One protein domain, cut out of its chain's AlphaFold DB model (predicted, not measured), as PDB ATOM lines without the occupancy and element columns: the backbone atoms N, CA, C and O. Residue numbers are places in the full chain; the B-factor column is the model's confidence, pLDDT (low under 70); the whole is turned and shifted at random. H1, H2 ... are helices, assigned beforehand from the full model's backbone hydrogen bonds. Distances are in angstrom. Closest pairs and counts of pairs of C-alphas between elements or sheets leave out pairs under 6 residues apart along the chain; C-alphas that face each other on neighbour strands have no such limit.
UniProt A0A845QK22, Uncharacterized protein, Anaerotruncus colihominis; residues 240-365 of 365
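What this domain is: This is residues 240 to 365 of the 365 residues of an uncharacterized protein of Anaerotruncus colihominis (UniProt A0A845QK22). Helix H2 packs side by side with H6 and, through fewer contacts, with H4, their centres making a triangle; H1 crosses H6 with few contacts, and H3 is at one end of the longest axis. The long links, residues 259 to 271 and 334 to 347, loop round the end away from H3. The printed part has 126 residues with six named helices, H1 to H6 in order, and no named strand: all helix. It is compact, with a radius of gyration of the C-alphas of 14.1 A and spans of 41 by 32 by 21 A.

How they stand to each other: H1, residues 240 to 258, touches no helix; it is about perpendicular, at 73 degrees, to H6, residues 348 to 363, with closest C-alphas Val 251 and Leu 355, 7.9 A apart. H2, residues 272 to 286, the hub, touches H6 at a shallow tilt of 24 degrees, the same way, closest at C-alphas Leu 275 and Thr 349, 4.8 A. H3, residues 292 to 303, touches H2 with residues 292 to 295 alone, closest at C-alphas Asp 280 and Ile 292, 4.9 A. H4, residues 314 to 324, touches H2 at C-alphas Gln 276 and Ile 314, 6.7 A. H5, residues 330 to 333, only just touches H6, with 3 pairs of C-alphas within 8 A, the closest Val 330 and Arg 348, 6.0 A. H3 and H6 are apart. Every O i to N i+4 pair is within hydrogen-bond range in H1, H2, H3, H4 and H6; H5 is too short for one.

Where its parts are: H1 begins at C-alpha 240 (109.151, 101.579, 86.015) and is 26.9 A long; H2 is 20.7 A, H3 16.1 A, H4 15.4 A. H6, 22.1 A, ends at C-alpha 363 (112.730, 111.572, 96.044).

The domain as a whole: C-alphas Asp 263 and Gly 301 are farthest apart, 42.3 A. The printed part has no cut. Residues 263 to 267, 304 to 312 and 362 to 365 have pLDDT under 70.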
ATOM      1  N   GLU A 240     109.269 100.143  85.751       77.62
ATOM      2  CA  GLU A 240     109.151 101.579  86.015       77.62
ATOM      3  C   GLU A 240     107.752 101.951  86.530       77.62
ATOM      4  O   GLU A 240     107.629 102.727  87.472       77.62
ATOM      5  N   ASP A 241     106.681 101.357  85.986       83.19
ATOM      6  CA  ASP A 241     105.318 101.629  86.462       83.19
ATOM      7  C   ASP A 241     105.090 101.144  87.902       83.19
ATOM      8  O   ASP A 241     104.320 101.753  88.651       83.19
ATOM      9  N   TRP A 242     105.768 100.065  88.309       80.69
ATOM     10  CA  TRP A 242     105.743  99.574  89.689       80.69
ATOM     11  C   TRP A 242     106.371 100.560  90.676       80.69
ATOM     12  O   TRP A 242     105.891 100.680  91.805       80.69
ATOM     13  N   GLU A 243     107.411 101.287  90.268       83.25
ATOM     14  CA  GLU A 243     108.013 102.328  91.101       83.25
ATOM     15  C   GLU A 243     107.016 103.466  91.351       83.25
ATOM     16  O   GLU A 243     106.797 103.870  92.495       83.25
ATOM     17  N   VAL A 244     106.322 103.912  90.301       86.69
ATOM     18  CA  VAL A 244     105.287 104.952  90.406       86.69
ATOM     19  C   VAL A 244     104.127 104.508  91.292       86.69
ATOM     20  O   VAL A 244     103.686 105.268  92.156       86.69
ATOM     21  N   GLN A 245     103.656 103.271  91.116       85.94
ATOM     22  CA  GLN A 245     102.573 102.709  91.922       85.94
ATOM     23  C   GLN A 245     102.964 102.606  93.405       85.94
ATOM     24  O   GLN A 245     102.164 102.952  94.275       85.94
ATOM     25  N   SER A 246     104.210 102.244  93.718       80.81
ATOM     26  CA  SER A 246     104.691 102.205  95.104       80.81
ATOM     27  C   SER A 246     104.714 103.596  95.756       80.81
ATOM     28  O   SER A 246     104.364 103.757  96.934       80.81
ATOM     29  N   ILE A 247     105.056 104.639  94.990       86.44
ATOM     30  CA  ILE A 247     104.935 106.024  95.464       86.44
ATOM     31  C   ILE A 247     103.457 106.384  95.676       86.44
ATOM     32  O   ILE A 247     103.124 107.027  96.675       86.44
ATOM     33  N   ALA A 248     102.556 105.950  94.792       87.00
ATOM     34  CA  ALA A 248     101.121 106.183  94.933       87.00
ATOM     35  C   ALA A 248     100.539 105.557  96.215       87.00
ATOM     36  O   ALA A 248      99.738 106.198  96.898       87.00
ATOM     37  N   GLU A 249     100.983 104.356  96.600       80.25
ATOM     38  CA  GLU A 249     100.618 103.727  97.880       80.25
ATOM     39  C   GLU A 249     101.086 104.559  99.083       80.25
ATOM     40  O   GLU A 249     100.339 104.751 100.048       80.25
ATOM     41  N   SER A 250     102.301 105.111  99.007       81.38
ATOM     42  CA  SER A 250     102.854 105.979 100.054       81.38
ATOM     43  C   SER A 250     102.045 107.271 100.192       81.38
ATOM     44  O   SER A 250     101.653 107.652 101.297       81.38
ATOM     45  N   VAL A 251     101.702 107.903  99.064       85.38
ATOM     46  CA  VAL A 251     100.812 109.073  99.021       85.38
ATOM     47  C   VAL A 251      99.444 108.749  99.616       85.38
ATOM     48  O   VAL A 251      98.936 109.516 100.433       85.38
ATOM     49  N   ARG A 252      98.845 107.617  99.230       86.38
ATOM     50  CA  ARG A 252      97.546 107.164  99.743       86.38
ATOM     51  C   ARG A 252      97.566 107.034 101.263       86.38
ATOM     52  O   ARG A 252      96.636 107.500 101.919       86.38
ATOM     53  N   SER A 253      98.627 106.443 101.813       77.19
ATOM     54  CA  SER A 253      98.794 106.312 103.261       77.19
ATOM     55  C   SER A 253      98.828 107.679 103.945       77.19
ATOM     56  O   SER A 253      98.100 107.892 104.910       77.19
ATOM     57  N   VAL A 254      99.625 108.619 103.430       78.06
ATOM     58  CA  VAL A 254      99.739 109.961 104.021       78.06
ATOM     59  C   VAL A 254      98.403 110.699 103.971       78.06
ATOM     60  O   VAL A 254      97.958 111.233 104.981       78.06
ATOM     61  N   ILE A 255      97.728 110.710 102.819       81.06
ATOM     62  CA  ILE A 255      96.463 111.438 102.673       81.06
ATOM     63  C   ILE A 255      95.406 110.900 103.640       81.06
ATOM     64  O   ILE A 255      94.796 111.684 104.358       81.06
ATOM     65  N   PHE A 256      95.191 109.584 103.683       80.44
ATOM     66  CA  PHE A 256      94.061 109.025 104.427       80.44
ATOM     67  C   PHE A 256      94.323 108.792 105.914       80.44
ATOM     68  O   PHE A 256      93.360 108.699 106.677       80.44
ATOM     69  N   TYR A 257      95.582 108.690 106.338       76.75
ATOM     70  CA  TYR A 257      95.908 108.441 107.745       76.75
ATOM     71  C   TYR A 257      96.531 109.639 108.459       76.75
ATOM     72  O   TYR A 257      96.357 109.748 109.674       76.75
ATOM     73  N   ASP A 258      97.198 110.545 107.737       73.25
ATOM     74  CA  ASP A 258      97.969 111.629 108.355       73.25
ATOM     75  C   ASP A 258      97.401 113.030 108.084       73.25
ATOM     76  O   ASP A 258      97.694 113.956 108.845       73.25
ATOM     77  N   LEU A 259      96.606 113.220 107.024       78.94
ATOM     78  CA  LEU A 259      96.022 114.525 106.703       78.94
ATOM     79  C   LEU A 259      94.614 114.694 107.289       78.94
ATOM     80  O   LEU A 259      93.802 113.774 107.329       78.94
ATOM     81  N   GLU A 260      94.314 115.922 107.706       78.00
ATOM     82  CA  GLU A 260      92.993 116.320 108.196       78.00
ATOM     83  C   GLU A 260      92.101 116.810 107.041       78.00
ATOM     84  O   GLU A 260      92.590 117.383 106.061       78.00
ATOM     85  N   ILE A 261      90.784 116.625 107.169       81.44
ATOM     86  CA  ILE A 261      89.773 117.139 106.234       81.44
ATOM     87  C   ILE A 261      89.148 118.431 106.779       81.44
ATOM     88  O   ILE A 261      88.917 118.555 107.980       81.44
ATOM     89  N   THR A 262      88.888 119.408 105.909       78.19
ATOM     90  CA  THR A 262      88.184 120.645 106.290       78.19
ATOM     91  C   THR A 262      86.667 120.447 106.313       78.19
ATOM     92  O   THR A 262      86.120 119.802 105.420       78.19
ATOM     93  N   ASP A 263      85.979 121.089 107.262       63.91
ATOM     94  CA  ASP A 263      84.506 121.157 107.289       63.91
ATOM     95  C   ASP A 263      83.950 122.133 106.228       63.91
ATOM     96  O   ASP A 263      82.833 121.972 105.734       63.91
ATOM     97  N   ASP A 264      84.749 123.129 105.829       59.69
ATOM     98  CA  ASP A 264      84.380 124.140 104.829       59.69
ATOM     99  C   ASP A 264      84.807 123.725 103.410       59.69
ATOM    100  O   ASP A 264      85.846 124.152 102.885       59.69
ATOM    101  N   LEU A 265      84.000 122.876 102.772       63.41
ATOM    102  CA  LEU A 265      84.215 122.461 101.387       63.41
ATOM    103  C   LEU A 265      83.634 123.500 100.417       63.41
ATOM    104  O   LEU A 265      82.425 123.709 100.340       63.41
ATOM    105  N   VAL A 266      84.510 124.138  99.643       62.25
ATOM    106  CA  VAL A 266      84.119 124.943  98.481       62.25
ATOM    107  C   VAL A 266      84.861 124.378  97.285       62.25
ATOM    108  O   VAL A 266      86.064 124.615  97.140       62.25
ATOM    109  N   GLU A 267      84.149 123.607  96.470       61.59
ATOM    110  CA  GLU A 267      84.642 123.133  95.180       61.59
ATOM    111  C   GLU A 267      84.820 124.337  94.248       61.59
ATOM    112  O   GLU A 267      83.983 125.243  94.202       61.59
ATOM    113  N   VAL A 268      85.967 124.397  93.575       78.06
ATOM    114  CA  VAL A 268      86.326 125.497  92.674       78.06
ATOM    115  C   VAL A 268      86.724 124.893  91.344       78.06
ATOM    116  O   VAL A 268      87.616 124.050  91.318       78.06
ATOM    117  N   ASP A 269      86.122 125.364  90.256       82.19
ATOM    118  CA  ASP A 269      86.447 124.889  88.911       82.19
ATOM    119  C   ASP A 269      87.956 124.979  88.622       82.19
ATOM    120  O   ASP A 269      88.664 125.882  89.089       82.19
ATOM    121  N   ASP A 270      88.462 124.012  87.862       86.19
ATOM    122  CA  ASP A 270      89.842 124.021  87.393       86.19
ATOM    123  C   ASP A 270      90.037 125.060  86.278       86.19
ATOM    124  O   ASP A 270      89.195 125.247  85.400       86.19
ATOM    125  N   ASP A 271      91.198 125.711  86.298       89.94
ATOM    126  CA  ASP A 271      91.698 126.479  85.160       89.94
ATOM    127  C   ASP A 271      92.473 125.519  84.251       89.94
ATOM    128  O   ASP A 271      93.484 124.955  84.673       89.94
ATOM    129  N   GLU A 272      91.985 125.312  83.028       88.12
ATOM    130  CA  GLU A 272      92.486 124.282  82.107       88.12
ATOM    131  C   GLU A 272      93.985 124.441  81.791       88.12
ATOM    132  O   GLU A 272      94.732 123.463  81.793       88.12
ATOM    133  N   GLU A 273      94.472 125.676  81.613       91.12
ATOM    134  CA  GLU A 273      95.890 125.943  81.339       91.12
ATOM    135  C   GLU A 273      96.770 125.586  82.547       91.12
ATOM    136  O   GLU A 273      97.864 125.023  82.411       91.12
ATOM    137  N   ARG A 274      96.310 125.920  83.756       93.00
ATOM    138  CA  ARG A 274      97.019 125.570  84.991       93.00
ATOM    139  C   ARG A 274      96.966 124.076  85.274       93.00
ATOM    140  O   ARG A 274      97.973 123.541  85.746       93.00
ATOM    141  N   LEU A 275      95.846 123.424  84.975       93.94
ATOM    142  CA  LEU A 275      95.687 121.981  85.086       93.94
ATOM    143  C   LEU A 275      96.668 121.267  84.153       93.94
ATOM    144  O   LEU A 275      97.438 120.433  84.623       93.94
ATOM    145  N   GLN A 276      96.727 121.672  82.881       93.50
ATOM    146  CA  GLN A 276      97.668 121.133  81.898       93.50
ATOM    147  C   GLN A 276      99.116 121.237  82.393       93.50
ATOM    148  O   GLN A 276      99.834 120.242  82.445       93.50
ATOM    149  N   LYS A 277      99.540 122.424  82.849       94.81
ATOM    150  CA  LYS A 277     100.900 122.633  83.379       94.81
ATOM    151  C   LYS A 277     101.209 121.750  84.588       94.81
ATOM    152  O   LYS A 277     102.340 121.288  84.733       94.81
ATOM    153  N   ALA A 278     100.241 121.553  85.484       96.12
ATOM    154  CA  ALA A 278     100.415 120.694  86.651       96.12
ATOM    155  C   ALA A 278     100.486 119.206  86.266       96.12
ATOM    156  O   ALA A 278     101.290 118.474  86.844       96.12
ATOM    157  N   ALA A 279      99.691 118.785  85.280       95.50
ATOM    158  CA  ALA A 279      99.664 117.426  84.751       95.50
ATOM    159  C   ALA A 279     100.941 117.074  83.979       95.50
ATOM    160  O   ALA A 279     101.530 116.025  84.223       95.50
ATOM    161  N   ASP A 280     101.440 117.974  83.132       94.38
ATOM    162  CA  ASP A 280     102.715 117.777  82.433       94.38
ATOM    163  C   ASP A 280     103.877 117.666  83.423       94.38
ATOM    164  O   ASP A 280     104.745 116.808  83.283       94.38
ATOM    165  N   LYS A 281     103.857 118.477  84.490       96.50
ATOM    166  CA  LYS A 281     104.862 118.380  85.553       96.50
ATOM    167  C   LYS A 281     104.770 117.067  86.331       96.50
ATOM    168  O   LYS A 281     105.806 116.554  86.746       96.50
ATOM    169  N   PHE A 282     103.559 116.548  86.523       96.12
ATOM    170  CA  PHE A 282     103.350 115.239  87.135       96.12
ATOM    171  C   PHE A 282     103.960 114.145  86.260       96.12
ATOM    172  O   PHE A 282     104.769 113.368  86.762       96.12
ATOM    173  N   ALA A 283     103.655 114.145  84.958       94.25
ATOM    174  CA  ALA A 283     104.242 113.204  84.011       94.25
ATOM    175  C   ALA A 283     105.779 113.265  84.046       94.25
ATOM    176  O   ALA A 283     106.408 112.232  84.237       94.25
ATOM    177  N   GLU A 284     106.374 114.463  84.000       93.19
ATOM    178  CA  GLU A 284     107.837 114.649  84.016       93.19
ATOM    179  C   GLU A 284     108.500 114.141  85.303       93.19
ATOM    180  O   GLU A 284     109.669 113.764  85.294       93.19
ATOM    181  N   ARG A 285     107.796 114.206  86.438       91.06
ATOM    182  CA  ARG A 285     108.356 113.827  87.741       91.06
ATOM    183  C   ARG A 285     108.228 112.351  88.015       91.06
ATOM    184  O   ARG A 285     109.180 111.742  88.471       91.06
ATOM    185  N   TYR A 286     107.038 111.821  87.792       91.94
ATOM    186  CA  TYR A 286     106.709 110.456  88.157       91.94
ATOM    187  C   TYR A 286     107.031 109.469  87.038       91.94
ATOM    188  O   TYR A 286     107.046 108.278  87.287       91.94
ATOM    189  N   THR A 287     107.278 109.933  85.814       90.50
ATOM    190  CA  THR A 287     107.535 109.073  84.654       90.50
ATOM    191  C   THR A 287     108.606 109.693  83.752       90.50
ATOM    192  O   THR A 287     109.016 110.834  83.949       90.50
ATOM    193  N   ASP A 288     109.009 108.984  82.698       88.44
ATOM    194  CA  ASP A 288     109.971 109.491  81.707       88.44
ATOM    195  C   ASP A 288     109.352 110.419  80.635       88.44
ATOM    196  O   ASP A 288     110.010 110.793  79.658       88.44
ATOM    197  N   TYR A 289     108.078 110.800  80.776       91.50
ATOM    198  CA  TYR A 289     107.348 111.579  79.771       91.50
ATOM    199  C   TYR A 289     107.282 113.061  80.125       91.50
ATOM    200  O   TYR A 289     106.948 113.442  81.236       91.50
ATOM    201  N   SER A 290     107.541 113.931  79.146       91.19
ATOM    202  CA  SER A 290     107.524 115.387  79.363       91.19
ATOM    203  C   SER A 290     106.121 115.998  79.428       91.19
ATOM    204  O   SER A 290     105.981 117.133  79.877       91.19
ATOM    205  N   THR A 291     105.099 115.289  78.942       93.31
ATOM    206  CA  THR A 291     103.707 115.752  78.959       93.31
ATOM    207  C   THR A 291     102.760 114.618  79.325       93.31
ATOM    208  O   THR A 291     103.028 113.447  79.038       93.31
ATOM    209  N   ILE A 292     101.618 114.967  79.920       92.25
ATOM    210  CA  ILE A 292     100.569 113.993  80.252       92.25
ATOM    211  C   ILE A 292      99.989 113.339  78.990       92.25
ATOM    212  O   ILE A 292      99.684 112.151  78.983       92.25
ATOM    213  N   ALA A 293      99.921 114.087  77.886       89.00
ATOM    214  CA  ALA A 293      99.446 113.578  76.607       89.00
ATOM    215  C   ALA A 293     100.402 112.530  76.010       89.00
ATOM    216  O   ALA A 293      99.947 111.539  75.437       89.00
ATOM    217  N   ASP A 294     101.721 112.719  76.148       89.56
ATOM    218  CA  ASP A 294     102.715 111.728  75.716       89.56
ATOM    219  C   ASP A 294     102.626 110.446  76.552       89.56
ATOM    220  O   ASP A 294     102.662 109.349  75.988       89.56
ATOM    221  N   LEU A 295     102.443 110.584  77.871       90.31
ATOM    222  CA  LEU A 295     102.230 109.459  78.781       90.31
ATOM    223  C   LEU A 295     100.972 108.669  78.398       90.31
ATOM    224  O   LEU A 295     101.052 107.465  78.157       90.31
ATOM    225  N   CYS A 296      99.826 109.336  78.239       87.88
ATOM    226  CA  CYS A 296      98.582 108.689  77.814       87.88
ATOM    227  C   CYS A 296      98.713 108.003  76.443       87.88
ATOM    228  O   CYS A 296      98.216 106.890  76.262       87.88
ATOM    229  N   ARG A 297      99.424 108.618  75.483       84.06
ATOM    230  CA  ARG A 297      99.745 108.000  74.181       84.06
ATOM    231  C   ARG A 297     100.544 106.716  74.323       84.06
ATOM    232  O   ARG A 297     100.252 105.746  73.621       84.06
ATOM    233  N   ASN A 298     101.537 106.698  75.207       85.94
ATOM    234  CA  ASN A 298     102.301 105.487  75.464       85.94
ATOM    235  C   ASN A 298     101.443 104.400  76.117       85.94
ATOM    236  O   ASN A 298     101.423 103.271  75.624       85.94
ATOM    237  N   LEU A 299     100.718 104.749  77.181       83.12
ATOM    238  CA  LEU A 299      99.900 103.800  77.925       83.12
ATOM    239  C   LEU A 299      98.810 103.201  77.032       83.12
ATOM    240  O   LEU A 299      98.635 101.986  77.020       83.12
ATOM    241  N   TYR A 300      98.179 103.997  76.166       81.12
ATOM    242  CA  TYR A 300      97.263 103.474  75.149       81.12
ATOM    243  C   TYR A 300      97.914 102.434  74.237       81.12
ATOM    244  O   TYR A 300      97.337 101.380  73.992       81.12
ATOM    245  N   GLY A 301      99.140 102.686  73.770       73.00
ATOM    246  CA  GLY A 301      99.877 101.724  72.950       73.00
ATOM    247  C   GLY A 301     100.189 100.402  73.663       73.00
ATOM    248  O   GLY A 301     100.425  99.400  72.988       73.00
ATOM    249  N   ARG A 302     100.192 100.387  75.002       74.19
ATOM    250  CA  ARG A 302     100.506  99.212  75.829       74.19
ATOM    251  C   ARG A 302      99.268  98.449  76.290       74.19
ATOM    252  O   ARG A 302      99.265  97.225  76.210       74.19
ATOM    253  N   VAL A 303      98.246  99.159  76.767       71.38
ATOM    254  CA  VAL A 303      97.059  98.560  77.403       71.38
ATOM    255  C   VAL A 303      95.773  98.714  76.587       71.38
ATOM    256  O   VAL A 303      94.723  98.248  77.017       71.38
ATOM    257  N   ASP A 304      95.839  99.359  75.413       63.72
ATOM    258  CA  ASP A 304      94.718  99.591  74.476       63.72
ATOM    259  C   ASP A 304      93.482 100.257  75.126       63.72
ATOM    260  O   ASP A 304      92.351 100.142  74.653       63.72
ATOM    261  N   SER A 305      93.691 100.951  76.249       61.91
ATOM    262  CA  SER A 305      92.630 101.497  77.102       61.91
ATOM    263  C   SER A 305      93.094 102.767  77.817       61.91
ATOM    264  O   SER A 305      93.336 102.749  79.015       61.91
ATOM    265  N   PHE A 306      93.236 103.865  77.076       65.94
ATOM    266  CA  PHE A 306      93.572 105.201  77.586       65.94
ATOM    267  C   PHE A 306      92.968 106.283  76.687       65.94
ATOM    268  O   PHE A 306      92.695 106.027  75.515       65.94
ATOM    269  N   TYR A 307      92.766 107.484  77.233       64.06
ATOM    270  CA  TYR A 307      92.292 108.659  76.495       64.06
ATOM    271  C   TYR A 307      93.465 109.328  75.768       64.06
ATOM    272  O   TYR A 307      94.437 109.731  76.400       64.06
ATOM    273  N   VAL A 308      93.402 109.417  74.441       56.78
ATOM    274  CA  VAL A 308      94.554 109.714  73.565       56.78
ATOM    275  C   VAL A 308      94.259 110.723  72.469       56.78
ATOM    276  O   VAL A 308      95.176 111.163  71.773       56.78
ATOM    277  N   SER A 309      92.987 111.025  72.226       52.41
ATOM    278  CA  SER A 309      92.628 111.917  71.138       52.41
ATOM    279  C   SER A 309      93.014 113.350  71.509       52.41
ATOM    280  O   SER A 309      92.861 113.762  72.654       52.41
ATOM    281  N   ASP A 310      93.463 114.144  70.533       47.62
ATOM    282  CA  ASP A 310      93.676 115.594  70.703       47.62
ATOM    283  C   ASP A 310      92.360 116.350  71.029       47.62
ATOM    284  O   ASP A 310      92.362 117.567  71.199       47.62
ATOM    285  N   SER A 311      91.225 115.637  71.080       45.34
ATOM    286  CA  SER A 311      89.919 116.108  71.551       45.34
ATOM    287  C   SER A 311      89.514 115.565  72.927       45.34
ATOM    288  O   SER A 311      88.428 115.900  73.399       45.34
ATOM    289  N   ASP A 312      90.338 114.721  73.553       56.75
ATOM    290  CA  ASP A 312      90.061 114.179  74.879       56.75
ATOM    291  C   ASP A 312      90.441 115.219  75.930       56.75
ATOM    292  O   ASP A 312      91.575 115.695  75.988       56.75
ATOM    293  N   ASP A 313      89.458 115.567  76.750       77.06
ATOM    294  CA  ASP A 313      89.569 116.588  77.779       77.06
ATOM    295  C   ASP A 313      90.657 116.226  78.808       77.06
ATOM    296  O   ASP A 313      90.696 115.096  79.308       77.06
ATOM    297  N   ILE A 314      91.528 117.185  79.143       87.31
ATOM    298  CA  ILE A 314      92.672 117.029  80.065       87.31
ATOM    299  C   ILE A 314      92.253 116.415  81.410       87.31
ATOM    300  O   ILE A 314      92.996 115.644  82.019       87.31
ATOM    301  N   PHE A 315      91.022 116.682  81.846       87.62
ATOM    302  CA  PHE A 315      90.424 116.081  83.034       87.62
ATOM    303  C   PHE A 315      90.380 114.551  82.947       87.62
ATOM    304  O   PHE A 315      90.770 113.874  83.895       87.62
ATOM    305  N   SER A 316      89.964 114.003  81.802       84.75
ATOM    306  CA  SER A 316      89.871 112.552  81.585       84.75
ATOM    307  C   SER A 316      91.250 111.897  81.532       84.75
ATOM    308  O   SER A 316      91.432 110.795  82.044       84.75
ATOM    309  N   GLN A 317      92.235 112.583  80.945       87.25
ATOM    310  CA  GLN A 317      93.618 112.103  80.896       87.25
ATOM    311  C   GLN A 317      94.227 112.014  82.301       87.25
ATOM    312  O   GLN A 317      94.826 110.999  82.649       87.25
ATOM    313  N   VAL A 318      94.029 113.051  83.120       91.62
ATOM    314  CA  VAL A 318      94.507 113.078  84.508       91.62
ATOM    315  C   VAL A 318      93.872 111.961  85.333       91.62
ATOM    316  O   VAL A 318      94.601 111.220  85.987       91.62
ATOM    317  N   GLU A 319      92.545 111.803  85.292       88.12
ATOM    318  CA  GLU A 319      91.860 110.751  86.061       88.12
ATOM    319  C   GLU A 319      92.335 109.352  85.657       88.12
ATOM    320  O   GLU A 319      92.669 108.549  86.523       88.12
ATOM    321  N   ALA A 320      92.453 109.076  84.354       85.38
ATOM    322  CA  ALA A 320      92.898 107.769  83.879       85.38
ATOM    323  C   ALA A 320      94.332 107.434  84.318       85.38
ATOM    324  O   ALA A 320      94.616 106.291  84.670       85.38
ATOM    325  N   VAL A 321      95.237 108.420  84.321       90.56
ATOM    326  CA  VAL A 321      96.620 108.230  84.781       90.56
ATOM    327  C   VAL A 321      96.681 108.018  86.294       90.56
ATOM    328  O   VAL A 321      97.390 107.121  86.750       90.56
ATOM    329  N   LEU A 322      95.935 108.805  87.076       92.38
ATOM    330  CA  LEU A 322      95.864 108.623  88.529       92.38
ATOM    331  C   LEU A 322      95.298 107.242  88.882       92.38
ATOM    332  O   LEU A 322      95.864 106.559  89.733       92.38
ATOM    333  N   GLU A 323      94.246 106.807  88.187       86.06
ATOM    334  CA  GLU A 323      93.643 105.484  88.358       86.06
ATOM    335  C   GLU A 323      94.618 104.358  87.993       86.06
ATOM    336  O   GLU A 323      94.775 103.410  88.762       86.06
ATOM    337  N   TYR A 324      95.319 104.473  86.861       85.81
ATOM    338  CA  TYR A 324      96.302 103.477  86.431       85.81
ATOM    339  C   TYR A 324      97.428 103.302  87.438       85.81
ATOM    340  O   TYR A 324      97.743 102.178  87.810       85.81
ATOM    341  N   TYR A 325      97.997 104.385  87.958       88.62
ATOM    342  CA  TYR A 325      99.036 104.286  88.984       88.62
ATOM    343  C   TYR A 325      98.482 104.117  90.406       88.62
ATOM    344  O   TYR A 325      99.257 104.037  91.352       88.62
ATOM    345  N   GLN A 326      97.159 104.003  90.566       87.88
ATOM    346  CA  GLN A 326      96.461 103.790  91.839       87.88
ATOM    347  C   GLN A 326      96.609 104.928  92.863       87.88
ATOM    348  O   GLN A 326      96.419 104.721  94.074       87.88
ATOM    349  N   PHE A 327      96.868 106.149  92.395       91.94
ATOM    350  CA  PHE A 327      96.712 107.336  93.231       91.94
ATOM    351  C   PHE A 327      95.248 107.464  93.683       91.94
ATOM    352  O   PHE A 327      94.339 107.052  92.958       91.94
ATOM    353  N   PRO A 328      94.990 108.013  94.884       90.69
ATOM    354  CA  PRO A 328      93.642 108.408  95.272       90.69
ATOM    355  C   PRO A 328      92.971 109.253  94.188       90.69
ATOM    356  O   PRO A 328      93.597 110.138  93.600       90.69
ATOM    357  N   SER A 329      91.696 108.984  93.925       86.94
ATOM    358  CA  SER A 329      90.939 109.782  92.965       86.94
ATOM    359  C   SER A 329      90.770 111.205  93.491       86.94
ATOM    360  O   SER A 329      90.747 111.451  94.698       86.94
ATOM    361  N   VAL A 330      90.599 112.171  92.591       88.25
ATOM    362  CA  VAL A 330      90.474 113.583  92.986       88.25
ATOM    363  C   VAL A 330      89.308 113.776  93.956       88.25
ATOM    364  O   VAL A 330      89.444 114.488  94.950       88.25
ATOM    365  N   ASN A 331      88.183 113.106  93.699       85.00
ATOM    366  CA  ASN A 331      86.978 113.202  94.524       85.00
ATOM    367  C   ASN A 331      87.202 112.702  95.958       85.00
ATOM    368  O   ASN A 331      86.546 113.186  96.874       85.00
ATOM    369  N   GLU A 332      88.127 111.763  96.161       86.62
ATOM    370  CA  GLU A 332      88.492 111.278  97.494       86.62
ATOM    371  C   GLU A 332      89.412 112.246  98.243       86.62
ATOM    372  O   GLU A 332      89.530 112.137  99.457       86.62
ATOM    373  N   VAL A 333      90.070 113.178  97.545       89.38
ATOM    374  CA  VAL A 333      91.097 114.063  98.121       89.38
ATOM    375  C   VAL A 333      90.622 115.511  98.278       89.38
ATOM    376  O   VAL A 333      91.185 116.266  99.079       89.38
ATOM    377  N   ILE A 334      89.582 115.939  97.559       88.62
ATOM    378  CA  ILE A 334      89.003 117.274  97.764       88.62
ATOM    379  C   ILE A 334      88.569 117.417  99.233       88.62
ATOM    380  O   ILE A 334      87.898 116.562  99.800       88.62
ATOM    381  N   GLY A 335      88.977 118.522  99.855       84.25
ATOM    382  CA  GLY A 335      88.735 118.813 101.268       84.25
ATOM    383  C   GLY A 335      89.914 118.501 102.188       84.25
ATOM    384  O   GLY A 335      90.025 119.134 103.237       84.25
ATOM    385  N   TYR A 336      90.844 117.624 101.800       86.88
ATOM    386  CA  TYR A 336      92.035 117.374 102.615       86.88
ATOM    387  C   TYR A 336      92.936 118.608 102.674       86.88
ATOM    388  O   TYR A 336      93.137 119.310 101.677       86.88
ATOM    389  N   ILE A 337      93.482 118.896 103.854       82.44
ATOM    390  CA  ILE A 337      94.356 120.043 104.084       82.44
ATOM    391  C   ILE A 337      95.728 119.742 103.483       82.44
ATOM    392  O   ILE A 337      96.459 118.874 103.952       82.44
ATOM    393  N   ASN A 338      96.104 120.496 102.448       80.69
ATOM    394  CA  ASN A 338      97.427 120.399 101.850       80.69
ATOM    395  C   ASN A 338      98.473 120.962 102.836       80.69
ATOM    396  O   ASN A 338      98.498 122.182 103.058       80.69
ATOM    397  N   PRO A 339      99.389 120.127 103.361       77.50
ATOM    398  CA  PRO A 339     100.342 120.522 104.400       77.50
ATOM    399  C   PRO A 339     101.352 121.576 103.924       77.50
ATOM    400  O   PRO A 339     101.894 122.329 104.728       77.50
ATOM    401  N   TYR A 340     101.584 121.686 102.613       78.38
ATOM    402  CA  TYR A 340     102.511 122.662 102.035       78.38
ATOM    403  C   TYR A 340     101.922 124.066 101.930       78.38
ATOM    404  O   TYR A 340     102.660 125.037 101.762       78.38
ATOM    405  N   THR A 341     100.594 124.183 101.973       79.44
ATOM    406  CA  THR A 341      99.899 125.464 101.780       79.44
ATOM    407  C   THR A 341      99.004 125.855 102.951       79.44
ATOM    408  O   THR A 341      98.589 127.012 103.012       79.44
ATOM    409  N   GLY A 342      98.691 124.918 103.854       76.19
ATOM    410  CA  GLY A 342      97.732 125.106 104.948       76.19
ATOM    411  C   GLY A 342      96.290 125.312 104.472       76.19
ATOM    412  O   GLY A 342      95.450 125.775 105.236       76.19
ATOM    413  N   LYS A 343      96.002 125.033 103.195       82.38
ATOM    414  CA  LYS A 343      94.687 125.208 102.569       82.38
ATOM    415  C   LYS A 343      94.161 123.864 102.095       82.38
ATOM    416  O   LYS A 343      94.945 122.997 101.717       82.38
ATOM    417  N   SER A 344      92.840 123.714 102.063       84.12
ATOM    418  CA  SER A 344      92.217 122.524 101.490       84.12
ATOM    419  C   SER A 344      92.538 122.374 100.005       84.12
ATOM    420  O   SER A 344      92.654 123.358  99.266       84.12
ATOM    421  N   ILE A 345      92.679 121.125  99.571       88.81
ATOM    422  CA  ILE A 345      92.692 120.739  98.163       88.81
ATOM    423  C   ILE A 345      91.274 120.941  97.633       88.81
ATOM    424  O   ILE A 345      90.317 120.434  98.212       88.81
ATOM    425  N   LYS A 346      91.132 121.732  96.565       87.50
ATOM    426  CA  LYS A 346      89.816 122.177  96.071       87.50
ATOM    427  C   LYS A 346      89.420 121.602  94.717       87.50
ATOM    428  O   LYS A 346      88.252 121.694  94.368       87.50
ATOM    429  N   ASN A 347      90.389 121.093  93.957       90.38
ATOM    430  CA  ASN A 347      90.226 120.629  92.579       90.38
ATOM    431  C   ASN A 347      91.452 119.830  92.096       90.38
ATOM    432  O   ASN A 347      92.419 119.666  92.855       90.38
ATOM    433  N   ARG A 348      91.434 119.357  90.836       93.56
ATOM    434  CA  ARG A 348      92.527 118.554  90.245       93.56
ATOM    435  C   ARG A 348      93.841 119.296  90.248       93.56
ATOM    436  O   ARG A 348      94.857 118.728  90.635       93.56
ATOM    437  N   THR A 349      93.829 120.567  89.859       95.19
ATOM    438  CA  THR A 349      95.044 121.385  89.816       95.19
ATOM    439  C   THR A 349      95.686 121.441  91.198       95.19
ATOM    440  O   THR A 349      96.890 121.227  91.336       95.19
ATOM    441  N   GLY A 350      94.891 121.690  92.242       93.50
ATOM    442  CA  GLY A 350      95.365 121.689  93.625       93.50
ATOM    443  C   GLY A 350      95.956 120.345  94.050       93.50
ATOM    444  O   GLY A 350      96.997 120.324  94.710       93.50
ATOM    445  N   TYR A 351      95.332 119.241  93.634       95.75
ATOM    446  CA  TYR A 351      95.810 117.899  93.949       95.75
ATOM    447  C   TYR A 351      97.123 117.558  93.230       95.75
ATOM    448  O   TYR A 351      98.099 117.181  93.875       95.75
ATOM    449  N   LEU A 352      97.216 117.797  91.922       96.94
ATOM    450  CA  LEU A 352      98.447 117.569  91.160       96.94
ATOM    451  C   LEU A 352      99.602 118.448  91.655       96.94
ATOM    452  O   LEU A 352     100.751 118.013  91.673       96.94
ATOM    453  N   LEU A 353      99.333 119.682  92.093       94.75
ATOM    454  CA  LEU A 353     100.354 120.528  92.721       94.75
ATOM    455  C   LEU A 353     100.852 119.944  94.050       94.75
ATOM    456  O   LEU A 353     102.049 120.034  94.330       94.75
ATOM    457  N   TYR A 354      99.961 119.347  94.848       93.19
ATOM    458  CA  TYR A 354     100.339 118.604  96.049       93.19
ATOM    459  C   TYR A 354     101.228 117.401  95.701       93.19
ATOM    460  O   TYR A 354     102.330 117.319  96.237       93.19
ATOM    461  N   LEU A 355     100.816 116.544  94.758       95.31
ATOM    462  CA  LEU A 355     101.591 115.366  94.337       95.31
ATOM    463  C   LEU A 355     102.977 115.759  93.830       95.31
ATOM    464  O   LEU A 355     103.995 115.284  94.319       95.31
ATOM    465  N   ASN A 356     103.034 116.730  92.918       93.56
ATOM    466  CA  ASN A 356     104.298 117.259  92.431       93.56
ATOM    467  C   ASN A 356     105.196 117.691  93.595       93.56
ATOM    468  O   ASN A 356     106.384 117.364  93.614       93.56
ATOM    469  N   ARG A 357     104.658 118.431  94.570       86.12
ATOM    470  CA  ARG A 357     105.442 118.879  95.722       86.12
ATOM    471  C   ARG A 357     105.921 117.712  96.589       86.12
ATOM    472  O   ARG A 357     107.087 117.740  96.967       86.12
ATOM    473  N   TYR A 358     105.068 116.722  96.825       86.81
ATOM    474  CA  TYR A 358     105.391 115.500  97.558       86.81
ATOM    475  C   TYR A 358     106.579 114.763  96.931       86.81
ATOM    476  O   TYR A 358     107.576 114.537  97.610       86.81
ATOM    477  N   TYR A 359     106.545 114.511  95.614       84.50
ATOM    478  CA  TYR A 359     107.652 113.859  94.898       84.50
ATOM    479  C   TYR A 359     108.997 114.545  95.142       84.50
ATOM    480  O   TYR A 359     110.002 113.902  95.426       84.50
ATOM    481  N   LYS A 360     109.004 115.880  95.064       77.94
ATOM    482  CA  LYS A 360     110.223 116.667  95.243       77.94
ATOM    483  C   LYS A 360     110.830 116.485  96.636       77.94
ATOM    484  O   LYS A 360     112.044 116.530  96.774       77.94
ATOM    485  N   GLU A 361     110.005 116.367  97.667       73.56
ATOM    486  CA  GLU A 361     110.501 116.269  99.040       73.56
ATOM    487  C   GLU A 361     110.926 114.841  99.402       73.56
ATOM    488  O   GLU A 361     111.896 114.688 100.134       73.56
ATOM    489  N   GLU A 362     110.289 113.818  98.833       67.19
ATOM    490  CA  GLU A 362     110.575 112.412  99.158       67.19
ATOM    491  C   GLU A 362     111.639 111.756  98.259       67.19
ATOM    492  O   GLU A 362     112.305 110.828  98.703       67.19
ATOM    493  N   GLN A 363     111.816 112.212  97.012       62.97
ATOM    494  CA  GLN A 363     112.730 111.572  96.044       62.97
ATOM    495  C   GLN A 363     113.975 112.409  95.707       62.97
ATOM    496  O   GLN A 363     114.960 111.872  95.205       62.97
ATOM    497  N   GLU A 364     113.971 113.722  95.982       55.06
ATOM    498  CA  GLU A 364     115.170 114.574  95.855       55.06
ATOM    499  C   GLU A 364     115.876 114.837  97.209       55.06
ATOM    500  O   GLU A 364     116.817 115.639  97.249       55.06
ATOM    501  N   SER A 365     115.431 114.211  98.312       45.66
ATOM    502  CA  SER A 365     116.062 114.286  99.647       45.66
ATOM    503  C   SER A 365     117.001 113.116  99.930       45.66
ATOM    504  O   SER A 365     117.989 113.355 100.672       45.66
TER     505      SER A 365